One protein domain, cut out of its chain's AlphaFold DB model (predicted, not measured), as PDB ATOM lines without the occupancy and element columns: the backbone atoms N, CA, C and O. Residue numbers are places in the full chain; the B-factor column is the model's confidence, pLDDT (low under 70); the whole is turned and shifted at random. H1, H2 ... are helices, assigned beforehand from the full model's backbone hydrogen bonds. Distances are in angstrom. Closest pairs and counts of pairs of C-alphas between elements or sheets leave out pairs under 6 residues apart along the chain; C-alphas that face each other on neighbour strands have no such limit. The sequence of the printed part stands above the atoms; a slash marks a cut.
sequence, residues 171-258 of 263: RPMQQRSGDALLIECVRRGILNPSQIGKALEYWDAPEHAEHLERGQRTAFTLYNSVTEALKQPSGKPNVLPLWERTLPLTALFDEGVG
ATOM      1  N   ARG A 171     352.050 221.310 260.531       92.25
ATOM      2  CA  ARG A 171     351.952 221.405 259.069       92.25
ATOM      3  C   ARG A 171     350.859 220.483 258.511       92.25
ATOM      4  O   ARG A 171     351.164 219.356 258.122       92.25
ATOM      5  N   PRO A 172     349.597 220.947 258.401       93.12
ATOM      6  CA  PRO A 172     348.536 220.198 257.736       93.12
ATOM      7  C   PRO A 172     348.900 219.835 256.299       93.12
ATOM      8  O   PRO A 172     349.458 220.651 255.559       93.12
ATOM      9  N   MET A 173     348.539 218.623 255.888       93.19
ATOM     10  CA  MET A 173     348.815 218.117 254.549       93.19
ATOM     11  C   MET A 173     347.553 217.585 253.877       93.19
ATOM     12  O   MET A 173     346.767 216.839 254.456       93.19
ATOM     13  N   GLN A 174     347.371 217.964 252.612       93.50
ATOM     14  CA  GLN A 174     346.327 217.403 251.761       93.50
ATOM     15  C   GLN A 174     346.786 216.062 251.183       93.50
ATOM     16  O   GLN A 174     347.972 215.900 250.894       93.50
ATOM     17  N   GLN A 175     345.835 215.158 250.918       92.81
ATOM     18  CA  GLN A 175     346.078 213.846 250.297       92.81
ATOM     19  C   GLN A 175     347.067 213.940 249.127       92.81
ATOM     20  O   GLN A 175     348.148 213.368 249.189       92.81
ATOM     21  N   ARG A 176     346.736 214.752 248.111       93.75
ATOM     22  CA  ARG A 176     347.524 214.874 246.875       93.75
ATOM     23  C   ARG A 176     348.950 215.365 247.108       93.75
ATOM     24  O   ARG A 176     349.858 214.965 246.386       93.75
ATOM     25  N   SER A 177     349.146 216.255 248.080       92.12
ATOM     26  CA  SER A 177     350.480 216.742 248.438       92.12
ATOM     27  C   SER A 177     351.304 215.640 249.099       92.12
ATOM     28  O   SER A 177     352.490 215.523 248.806       92.12
ATOM     29  N   GLY A 178     350.676 214.815 249.944       93.38
ATOM     30  CA  GLY A 178     351.317 213.637 250.523       93.38
ATOM     31  C   GLY A 178     351.679 212.600 249.465       93.38
ATOM     32  O   GLY A 178     352.833 212.186 249.399       93.38
ATOM     33  N   ASP A 179     350.751 212.279 248.558       94.75
ATOM     34  CA  ASP A 179     350.986 211.331 247.459       94.75
ATOM     35  C   ASP A 179     352.185 211.766 246.595       94.75
ATOM     36  O   ASP A 179     353.061 210.966 246.264       94.75
ATOM     37  N   ALA A 180     352.263 213.060 246.265       94.56
ATOM     38  CA  ALA A 180     353.376 213.622 245.504       94.56
ATOM     39  C   ALA A 180     354.716 213.512 246.255       94.56
ATOM     40  O   ALA A 180     355.740 213.208 245.639       94.56
ATOM     41  N   LEU A 181     354.721 213.719 247.574       94.56
ATOM     42  CA  LEU A 181     355.933 213.611 248.384       94.56
ATOM     43  C   LEU A 181     356.384 212.150 248.564       94.56
ATOM     44  O   LEU A 181     357.585 211.888 248.599       94.56
ATOM     45  N   LEU A 182     355.462 211.181 248.599       94.81
ATOM     46  CA  LEU A 182     355.810 209.752 248.582       94.81
ATOM     47  C   LEU A 182     356.516 209.359 247.280       94.81
ATOM     48  O   LEU A 182     357.500 208.618 247.301       94.81
ATOM     49  N   ILE A 183     356.066 209.901 246.145       94.94
ATOM     50  CA  ILE A 183     356.751 209.726 244.856       94.94
ATOM     51  C   ILE A 183     358.144 210.365 244.889       94.94
ATOM     52  O   ILE A 183     359.106 209.772 244.393       94.94
ATOM     53  N   GLU A 184     358.282 211.541 245.499       93.69
ATOM     54  CA  GLU A 184     359.585 212.187 245.680       93.69
ATOM     55  C   GLU A 184     360.528 211.349 246.558       93.69
ATOM     56  O   GLU A 184     361.705 211.194 246.227       93.69
ATOM     57  N   CYS A 185     360.014 210.702 247.608       92.75
ATOM     58  CA  CYS A 185     360.789 209.764 248.422       92.75
ATOM     59  C   CYS A 185     361.337 208.596 247.588       92.75
ATOM     60  O   CYS A 185     362.473 208.170 247.801       92.75
ATOM     61  N   VAL A 186     360.580 208.093 246.605       92.69
ATOM     62  CA  VAL A 186     361.085 207.066 245.677       92.69
ATOM     63  C   VAL A 186     362.184 207.622 244.772       92.69
ATOM     64  O   VAL A 186     363.220 206.984 244.600       92.69
ATOM     65  N   ARG A 187     362.006 208.831 244.228       92.12
ATOM     66  CA  ARG A 187     363.009 209.477 243.357       92.12
ATOM     67  C   ARG A 187     364.340 209.722 244.063       92.12
ATOM     68  O   ARG A 187     365.387 209.577 243.440       92.12
ATOM     69  N   ARG A 188     364.300 210.053 245.356       89.94
ATOM     70  CA  ARG A 188     365.486 210.267 246.199       89.94
ATOM     71  C   ARG A 188     366.105 208.969 246.734       89.94
ATOM     72  O   ARG A 188     367.074 209.032 247.481       89.94
ATOM     73  N   GLY A 189     365.549 207.799 246.398       86.94
ATOM     74  CA  GLY A 189     366.010 206.506 246.917       86.94
ATOM     75  C   GLY A 189     365.693 206.276 248.399       86.94
ATOM     76  O   GLY A 189     366.141 205.288 248.980       86.94
ATOM     77  N   ILE A 190     364.897 207.156 249.017       88.62
ATOM     78  CA  ILE A 190     364.408 206.975 250.387       88.62
ATOM     79  C   ILE A 190     363.463 205.784 250.424       88.62
ATOM     80  O   ILE A 190     363.594 204.964 251.316       88.62
ATOM     81  N   LEU A 191     362.557 205.639 249.452       89.00
ATOM     82  CA  LEU A 191     361.678 204.476 249.275       89.00
ATOM     83  C   LEU A 191     362.081 203.677 248.029       89.00
ATOM     84  O   LEU A 191     362.458 204.250 247.014       89.00
ATOM     85  N   ASN A 192     361.951 202.350 248.083       87.81
ATOM     86  CA  ASN A 192     362.039 201.527 246.878       87.81
ATOM     87  C   ASN A 192     360.641 201.399 246.257       87.81
ATOM     88  O   ASN A 192     359.653 201.462 246.994       87.81
ATOM     89  N   PRO A 193     360.522 201.123 244.944       86.62
ATOM     90  CA  PRO A 193     359.220 200.941 244.298       86.62
ATOM     91  C   PRO A 193     358.332 199.878 244.960       86.62
ATOM     92  O   PRO A 193     357.117 200.009 244.957       86.62
ATOM     93  N   SER A 194     358.917 198.849 245.582       86.38
ATOM     94  CA  SER A 194     358.171 197.819 246.318       86.38
ATOM     95  C   SER A 194     357.602 198.286 247.664       86.38
ATOM     96  O   SER A 194     356.750 197.606 248.225       86.38
ATOM     97  N   GLN A 195     358.066 199.417 248.199       88.56
ATOM     98  CA  GLN A 195     357.667 199.932 249.513       88.56
ATOM     99  C   GLN A 195     356.629 201.052 249.421       88.56
ATOM    100  O   GLN A 195     355.973 201.345 250.416       88.56
ATOM    101  N   ILE A 196     356.445 201.659 248.243       90.94
ATOM    102  CA  ILE A 196     355.506 202.777 248.083       90.94
ATOM    103  C   ILE A 196     354.058 202.369 248.373       90.94
ATOM    104  O   ILE A 196     353.333 203.149 248.974       90.94
ATOM    105  N   GLY A 197     353.656 201.146 248.003       90.44
ATOM    106  CA  GLY A 197     352.302 200.645 248.263       90.44
ATOM    107  C   GLY A 197     351.984 200.646 249.754       90.44
ATOM    108  O   GLY A 197     350.990 201.229 250.167       90.44
ATOM    109  N   LYS A 198     352.906 200.120 250.569       89.44
ATOM    110  CA  LYS A 198     352.783 200.153 252.029       89.44
ATOM    111  C   LYS A 198     352.750 201.592 252.558       89.44
ATOM    112  O   LYS A 198     351.904 201.920 253.372       89.44
ATOM    113  N   ALA A 199     353.625 202.476 252.075       90.81
ATOM    114  CA  ALA A 199     353.622 203.878 252.511       90.81
ATOM    115  C   ALA A 199     352.298 204.599 252.192       90.81
ATOM    116  O   ALA A 199     351.843 205.419 252.987       90.81
ATOM    117  N   LEU A 200     351.683 204.285 251.044       93.38
ATOM    118  CA  LEU A 200     350.373 204.798 250.643       93.38
ATOM    119  C   LEU A 200     349.259 204.260 251.543       93.38
ATOM    120  O   LEU A 200     348.468 205.055 252.031       93.38
ATOM    121  N   GLU A 201     349.243 202.958 251.842       92.00
ATOM    122  CA  GLU A 201     348.264 202.359 252.763       92.00
ATOM    123  C   GLU A 201     348.273 203.060 254.131       92.00
ATOM    124  O   GLU A 201     347.225 203.490 254.613       92.00
ATOM    125  N   TYR A 202     349.459 203.274 254.711       89.56
ATOM    126  CA  TYR A 202     349.606 204.005 255.975       89.56
ATOM    127  C   TYR A 202     349.247 205.495 255.862       89.56
ATOM    128  O   TYR A 202     348.796 206.094 256.836       89.56
ATOM    129  N   TRP A 203     349.469 206.124 254.706       93.69
ATOM    130  CA  TRP A 203     349.115 207.530 254.475       93.69
ATOM    131  C   TRP A 203     347.605 207.742 254.288       93.69
ATOM    132  O   TRP A 203     347.055 208.767 254.715       93.69
ATOM    133  N   ASP A 204     346.938 206.772 253.668       90.25
ATOM    134  CA  ASP A 204     345.495 206.757 253.452       90.25
ATOM    135  C   ASP A 204     344.749 206.444 254.751       90.25
ATOM    136  O   ASP A 204     343.751 207.099 255.065       90.25
ATOM    137  N   ALA A 205     345.258 205.483 255.525       87.88
ATOM    138  CA  ALA A 205     344.676 205.044 256.786       87.88
ATOM    139  C   ALA A 205     345.765 204.821 257.856       87.88
ATOM    140  O   ALA A 205     346.220 203.694 258.052       87.88
ATOM    141  N   PRO A 206     346.176 205.878 258.585       81.88
ATOM    142  CA  PRO A 206     347.142 205.743 259.671       81.88
ATOM    143  C   PRO A 206     346.624 204.802 260.767       81.88
ATOM    144  O   PRO A 206     345.548 205.024 261.321       81.88
ATOM    145  N   GLU A 207     347.402 203.770 261.101       72.44
ATOM    146  CA  GLU A 207     347.014 202.754 262.095       72.44
ATOM    147  C   GLU A 207     346.988 203.296 263.536       72.44
ATOM    148  O   GLU A 207     346.226 202.813 264.374       72.44
ATOM    149  N   HIS A 208     347.792 204.325 263.824       75.00
ATOM    150  CA  HIS A 208     347.918 204.926 265.151       75.00
ATOM    151  C   HIS A 208     347.267 206.309 265.193       75.00
ATOM    152  O   HIS A 208     347.604 207.191 264.402       75.00
ATOM    153  N   ALA A 209     346.375 206.526 266.165       77.19
ATOM    154  CA  ALA A 209     345.719 207.820 266.374       77.19
ATOM    155  C   ALA A 209     346.723 208.948 266.676       77.19
ATOM    156  O   ALA A 209     346.488 210.091 266.301       77.19
ATOM    157  N   GLU A 210     347.860 208.613 267.289       75.75
ATOM    158  CA  GLU A 210     348.966 209.528 267.602       75.75
ATOM    159  C   GLU A 210     349.641 210.104 266.347       75.75
ATOM    160  O   GLU A 210     350.240 211.173 266.395       75.75
ATOM    161  N   HIS A 211     349.499 209.450 265.188       81.19
ATOM    162  CA  HIS A 211     349.989 209.991 263.920       81.19
ATOM    163  C   HIS A 211     349.087 211.093 263.357       81.19
ATOM    164  O   HIS A 211     349.455 211.719 262.364       81.19
ATOM    165  N   LEU A 212     347.911 211.327 263.944       83.50
ATOM    166  CA  LEU A 212     346.963 212.350 263.523       83.50
ATOM    167  C   LEU A 212     346.933 213.490 264.543       83.50
ATOM    168  O   LEU A 212     346.582 213.299 265.703       83.50
ATOM    169  N   GLU A 213     347.188 214.713 264.086       84.50
ATOM    170  CA  GLU A 213     347.047 215.895 264.938       84.50
ATOM    171  C   GLU A 213     345.584 216.342 264.913       84.50
ATOM    172  O   GLU A 213     345.072 216.782 263.882       84.50
ATOM    173  N   ARG A 214     344.873 216.187 266.038       83.19
ATOM    174  CA  ARG A 214     343.434 216.513 266.162       83.19
ATOM    175  C   ARG A 214     342.566 215.866 265.068       83.19
ATOM    176  O   ARG A 214     341.611 216.470 264.579       83.19
ATOM    177  N   GLY A 215     342.912 214.640 264.668       82.75
ATOM    178  CA  GLY A 215     342.220 213.892 263.611       82.75
ATOM    179  C   GLY A 215     342.557 214.340 262.182       82.75
ATOM    180  O   GLY A 215     341.918 213.884 261.236       82.75
ATOM    181  N   GLN A 216     343.540 215.227 262.004       87.00
ATOM    182  CA  GLN A 216     343.997 215.700 260.701       87.00
ATOM    183  C   GLN A 216     345.364 215.121 260.343       87.00
ATOM    184  O   GLN A 216     346.208 214.864 261.202       87.00
ATOM    185  N   ARG A 217     345.582 214.945 259.038       92.06
ATOM    186  CA  ARG A 217     346.869 214.512 258.499       92.06
ATOM    187  C   ARG A 217     347.817 215.688 258.366       92.06
ATOM    188  O   ARG A 217     347.454 216.753 257.860       92.06
ATOM    189  N   THR A 218     349.048 215.466 258.786       93.88
ATOM    190  CA  THR A 218     350.103 216.474 258.822       93.88
ATOM    191  C   THR A 218     351.380 215.907 258.212       93.88
ATOM    192  O   THR A 218     351.431 214.735 257.821       93.88
ATOM    193  N   ALA A 219     352.431 216.722 258.127       91.69
ATOM    194  CA  ALA A 219     353.749 216.225 257.751       91.69
ATOM    195  C   ALA A 219     354.221 215.121 258.715       91.69
ATOM    196  O   ALA A 219     354.852 214.164 258.280       91.69
ATOM    197  N   PHE A 220     353.833 215.175 259.994       89.38
ATOM    198  CA  PHE A 220     354.144 214.115 260.957       89.38
ATOM    199  C   PHE A 220     353.505 212.770 260.579       89.38
ATOM    200  O   PHE A 220     354.167 211.733 260.623       89.38
ATOM    201  N   THR A 221     352.246 212.774 260.136       90.50
ATOM    202  CA  THR A 221     351.568 211.556 259.666       90.50
ATOM    203  C   THR A 221     352.310 210.921 258.488       90.50
ATOM    204  O   THR A 221     352.514 209.710 258.445       90.50
ATOM    205  N   LEU A 222     352.732 211.747 257.529       91.81
ATOM    206  CA  LEU A 222     353.417 211.298 256.322       91.81
ATOM    207  C   LEU A 222     354.846 210.822 256.602       91.81
ATOM    208  O   LEU A 222     355.300 209.843 256.017       91.81
ATOM    209  N   TYR A 223     355.553 211.482 257.521       89.69
ATOM    210  CA  TYR A 223     356.863 211.032 257.982       89.69
ATOM    211  C   TYR A 223     356.771 209.610 258.550       89.69
ATOM    212  O   TYR A 223     357.543 208.733 258.157       89.69
ATOM    213  N   ASN A 224     355.771 209.359 259.402       85.25
ATOM    214  CA  ASN A 224     355.541 208.039 259.980       85.25
ATOM    215  C   ASN A 224     355.108 206.995 258.939       85.25
ATOM    216  O   ASN A 224     355.547 205.852 259.016       85.25
ATOM    217  N   SER A 225     354.323 207.355 257.917       89.25
ATOM    218  CA  SER A 225     353.960 206.387 256.869       89.25
ATOM    219  C   SER A 225     355.176 205.903 256.070       89.25
ATOM    220  O   SER A 225     355.276 204.720 255.730       89.25
ATOM    221  N   VAL A 226     356.146 206.790 255.815       88.62
ATOM    222  CA  VAL A 226     357.406 206.424 255.157       88.62
ATOM    223  C   VAL A 226     358.243 205.524 256.060       88.62
ATOM    224  O   VAL A 226     358.716 204.485 255.594       88.62
ATOM    225  N   THR A 227     358.427 205.871 257.337       82.38
ATOM    226  CA  THR A 227     359.238 205.055 258.257       82.38
ATOM    227  C   THR A 227     358.617 203.674 258.498       82.38
ATOM    228  O   THR A 227     359.337 202.676 258.466       82.38
ATOM    229  N   GLU A 228     357.288 203.574 258.575       80.12
ATOM    230  CA  GLU A 228     356.554 202.301 258.619       80.12
ATOM    231  C   GLU A 228     356.768 201.437 257.370       80.12
ATOM    232  O   GLU A 228     356.950 200.213 257.444       80.12
ATOM    233  N   ALA A 229     356.801 202.058 256.192       84.44
ATOM    234  CA  ALA A 229     357.079 201.365 254.938       84.44
ATOM    235  C   ALA A 229     358.533 200.877 254.821       84.44
ATOM    236  O   ALA A 229     358.828 199.922 254.089       84.44
ATOM    237  N   LEU A 230     359.455 201.504 255.555       78.50
ATOM    238  CA  LEU A 230     360.841 201.058 255.651       78.50
ATOM    239  C   LEU A 230     361.000 199.785 256.495       78.50
ATOM    240  O   LEU A 230     362.000 199.080 256.316       78.50
ATOM    241  N   LYS A 231     360.008 199.421 257.327       72.12
ATOM    242  CA  LYS A 231     359.992 198.129 258.028       72.12
ATOM    243  C   LYS A 231     359.955 196.973 257.025       72.12
ATOM    244  O   LYS A 231     359.092 196.913 256.148       72.12
ATOM    245  N   GLN A 232     360.856 196.003 257.186       57.03
ATOM    246  CA  GLN A 232     360.800 194.773 256.395       57.03
ATOM    247  C   GLN A 232     359.659 193.856 256.880       57.03
ATOM    248  O   GLN A 232     359.517 193.676 258.089       57.03
ATOM    249  N   PRO A 233     358.902 193.201 255.975       44.84
ATOM    250  CA  PRO A 233     357.790 192.308 256.334       44.84
ATOM    251  C   PRO A 233     358.182 191.074 257.165       44.84
ATOM    252  O   PRO A 233     357.328 190.403 257.728       44.84
ATOM    253  N   SER A 234     359.468 190.727 257.216       43.00
ATOM    254  CA  SER A 234     359.968 189.438 257.708       43.00
ATOM    255  C   SER A 234     360.470 189.451 259.158       43.00
ATOM    256  O   SER A 234     361.200 188.540 259.552       43.00
ATOM    257  N   GLY A 235     360.134 190.472 259.954       41.38
ATOM    258  CA  GLY A 235     360.581 190.561 261.353       41.38
ATOM    259  C   GLY A 235     362.105 190.694 261.513       41.38
ATOM    260  O   GLY A 235     362.639 190.426 262.585       41.38
ATOM    261  N   LYS A 236     362.820 191.090 260.450       39.78
ATOM    262  CA  LYS A 236     364.278 191.299 260.438       39.78
ATOM    263  C   LYS A 236     364.624 192.737 260.005       39.78
ATOM    264  O   LYS A 236     364.912 192.960 258.830       39.78
ATOM    265  N   PRO A 237     364.586 193.732 260.908       42.88
ATOM    266  CA  PRO A 237     365.036 195.098 260.608       42.88
ATOM    267  C   PRO A 237     366.517 195.205 260.173       42.88
ATOM    268  O   PRO A 237     367.450 194.996 260.939       42.88
ATOM    269  N   ASN A 238     366.799 195.587 258.931       47.88
ATOM    270  CA  ASN A 238     368.184 195.851 258.529       47.88
ATOM    271  C   ASN A 238     368.578 197.276 258.973       47.88
ATOM    272  O   ASN A 238     368.241 198.249 258.302       47.88
ATOM    273  N   VAL A 239     369.249 197.396 260.126       46.25
ATOM    274  CA  VAL A 239     369.565 198.683 260.786       46.25
ATOM    275  C   VAL A 239     370.466 199.582 259.925       46.25
ATOM    276  O   VAL A 239     370.288 200.797 259.904       46.25
ATOM    277  N   LEU A 240     371.406 198.997 259.171       44.59
ATOM    278  CA  LEU A 240     372.348 199.760 258.338       44.59
ATOM    279  C   LEU A 240     371.671 200.420 257.116       44.59
ATOM    280  O   LEU A 240     371.827 201.629 256.960       44.59
ATOM    281  N   PRO A 241     370.859 199.714 256.300       61.06
ATOM    282  CA  PRO A 241     370.073 200.358 255.248       61.06
ATOM    283  C   PRO A 241     369.033 201.349 255.764       61.06
ATOM    284  O   PRO A 241     368.645 202.244 255.024       61.06
ATOM    285  N   LEU A 242     368.528 201.178 256.990       63.94
ATOM    286  CA  LEU A 242     367.520 202.084 257.541       63.94
ATOM    287  C   LEU A 242     368.118 203.473 257.782       63.94
ATOM    288  O   LEU A 242     367.558 204.462 257.321       63.94
ATOM    289  N   TRP A 243     369.301 203.522 258.397       61.56
ATOM    290  CA  TRP A 243     370.054 204.751 258.638       61.56
ATOM    291  C   TRP A 243     370.287 205.575 257.367       61.56
ATOM    292  O   TRP A 243     370.063 206.785 257.343       61.56
ATOM    293  N   GLU A 244     370.766 204.933 256.298       67.00
ATOM    294  CA  GLU A 244     371.100 205.618 255.038       67.00
ATOM    295  C   GLU A 244     369.867 206.243 254.368       67.00
ATOM    296  O   GLU A 244     370.001 207.127 253.526       67.00
ATOM    297  N   ARG A 245     368.663 205.813 254.766       77.62
ATOM    298  CA  ARG A 245     367.384 206.230 254.184       77.62
ATOM    299  C   ARG A 245     366.633 207.230 255.061       77.62
ATOM    300  O   ARG A 245     365.968 208.113 254.526       77.62
ATOM    301  N   THR A 246     366.753 207.140 256.385       76.19
ATOM    302  CA  THR A 246     366.089 208.062 257.324       76.19
ATOM    303  C   THR A 246     366.769 209.428 257.397       76.19
ATOM    304  O   THR A 246     366.092 210.434 257.607       76.19
ATOM    305  N   LEU A 247     368.079 209.501 257.141       76.00
ATOM    306  CA  LEU A 247     368.807 210.768 257.009       76.00
ATOM    307  C   LEU A 247     368.259 211.670 255.884       76.00
ATOM    308  O   LEU A 247     367.809 212.778 256.183       76.00
ATOM    309  N   PRO A 248     368.231 211.233 254.606       82.69
ATOM    310  CA  PRO A 248     367.682 212.054 253.525       82.69
ATOM    311  C   PRO A 248     366.175 212.311 253.665       82.69
ATOM    312  O   PRO A 248     365.697 213.342 253.194       82.69
ATOM    313  N   LEU A 249     365.428 211.416 254.326       87.19
ATOM    314  CA  LEU A 249     364.022 211.649 254.676       87.19
ATOM    315  C   LEU A 249     363.869 212.842 255.620       87.19
ATOM    316  O   LEU A 249     363.088 213.746 255.348       87.19
ATOM    317  N   THR A 250     364.632 212.853 256.709       84.44
ATOM    318  CA  THR A 250     364.587 213.926 257.708       84.44
ATOM    319  C   THR A 250     364.950 215.269 257.077       84.44
ATOM    320  O   THR A 250     364.210 216.234 257.234       84.44
ATOM    321  N   ALA A 251     365.999 215.309 256.248       84.56
ATOM    322  CA  ALA A 251     366.393 216.525 255.537       84.56
ATOM    323  C   ALA A 251     365.287 217.065 254.604       84.56
ATOM    324  O   ALA A 251     365.051 218.270 254.562       84.56
ATOM    325  N   LEU A 252     364.584 216.182 253.880       88.69
ATOM    326  CA  LEU A 252     363.457 216.560 253.015       88.69
ATOM    327  C   LEU A 252     362.307 217.196 253.813       88.69
ATOM    328  O   LEU A 252     361.686 218.151 253.347       88.69
ATOM    329  N   PHE A 253     361.998 216.655 254.990       89.56
ATOM    330  CA  PHE A 253     360.898 217.158 255.809       89.56
ATOM    331  C   PHE A 253     361.272 218.451 256.535       89.56
ATOM    332  O   PHE A 253     360.457 219.372 256.547       89.56
ATOM    333  N   ASP A 254     362.500 218.558 257.049       88.00
ATOM    334  CA  ASP A 254     363.031 219.785 257.657       88.00
ATOM    335  C   ASP A 254     363.005 220.957 256.667       88.00
ATOM    336  O   ASP A 254     362.494 222.029 256.999       88.00
ATOM    337  N   GLU A 255     363.436 220.733 255.419       86.81
ATOM    338  CA  GLU A 255     363.314 221.711 254.329       86.81
ATOM    339  C   GLU A 255     361.848 222.138 254.122       86.81
ATOM    340  O   GLU A 255     361.543 223.327 254.011       86.81
ATOM    341  N   GLY A 256     360.921 221.175 254.124       84.44
ATOM    342  CA  GLY A 256     359.492 221.410 253.915       84.44
ATOM    343  C   GLY A 256     358.792 222.211 255.021       84.44
ATOM    344  O   GLY A 256     357.755 222.831 254.752       84.44
ATOM    345  N   VAL A 257     359.339 222.218 256.241       86.12
ATOM    346  CA  VAL A 257     358.830 223.007 257.380       86.12
ATOM    347  C   VAL A 257     359.700 224.222 257.723       86.12
ATOM    348  O   VAL A 257     359.347 224.984 258.618       86.12
ATOM    349  N   GLY A 258     360.792 224.449 256.988       82.44
ATOM    350  CA  GLY A 258     361.681 225.598 257.178       82.44
ATOM    351  C   GLY A 258     362.627 225.478 258.376       82.44
ATOM    352  O   GLY A 258     363.068 226.498 258.902       82.44
TER     353      GLY A 258
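What this domain is: This is residues 171 to 258 of the 263 residues of an uncharacterized protein of Candidatus Cloacimonetes bacterium (UniProt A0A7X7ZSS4). Four helices run to and fro, each folding back beside the one before; H2 and H3 pack closest, with H1 on H2 and the long H4 on H3. The long H2 to H3 link loops out at one end. The 88 printed residues hold H1 to H4, 53 residues, and no named strand: all helix, compact, radius of gyration of the C-alphas 12.3 A, spans 33 by 27 by 19 A.

Where its parts are: H1, residues 175 to 187, 18.8 A, begins at C-alpha 175 (346.078, 213.846, 250.297). H2 is residues 196 to 204, 12.0 A; H3 is 219 to 230, 16.9 A. H4, 239 to 257, 26.8 A, ends at C-alpha 257 (358.830, 223.007, 257.380), with a kink of 25 degrees near residue 246.

How they stand to each other: H1 and H2, a hairpin, touch at a shallow tilt of 22 degrees; closest C-alphas, Leu 182 and Ile 196, 7.0 A. Hairpin H2 and H3 touch at 36 degrees, only just steep; Ala 199 and Ala 229 have the closest C-alphas, 4.9 A. Hairpin H3 and H4 touch at a shallow 18 degrees; closest C-alphas, Leu 230 and Leu 242, 7.0 A. H2 and H4 are apart. Every O i to N i+4 pair is within hydrogen-bond range in H1, H2 and H3, and 12 of 15 in H4.

The domain as a whole: The C-alphas of Ser 234 and Gly 258, the two farthest apart, are 36.2 A apart. The printed part has no cut; the H2 to H3 link, residues 205 to 218, is long. Residues 232 to 244 have pLDDT under 70.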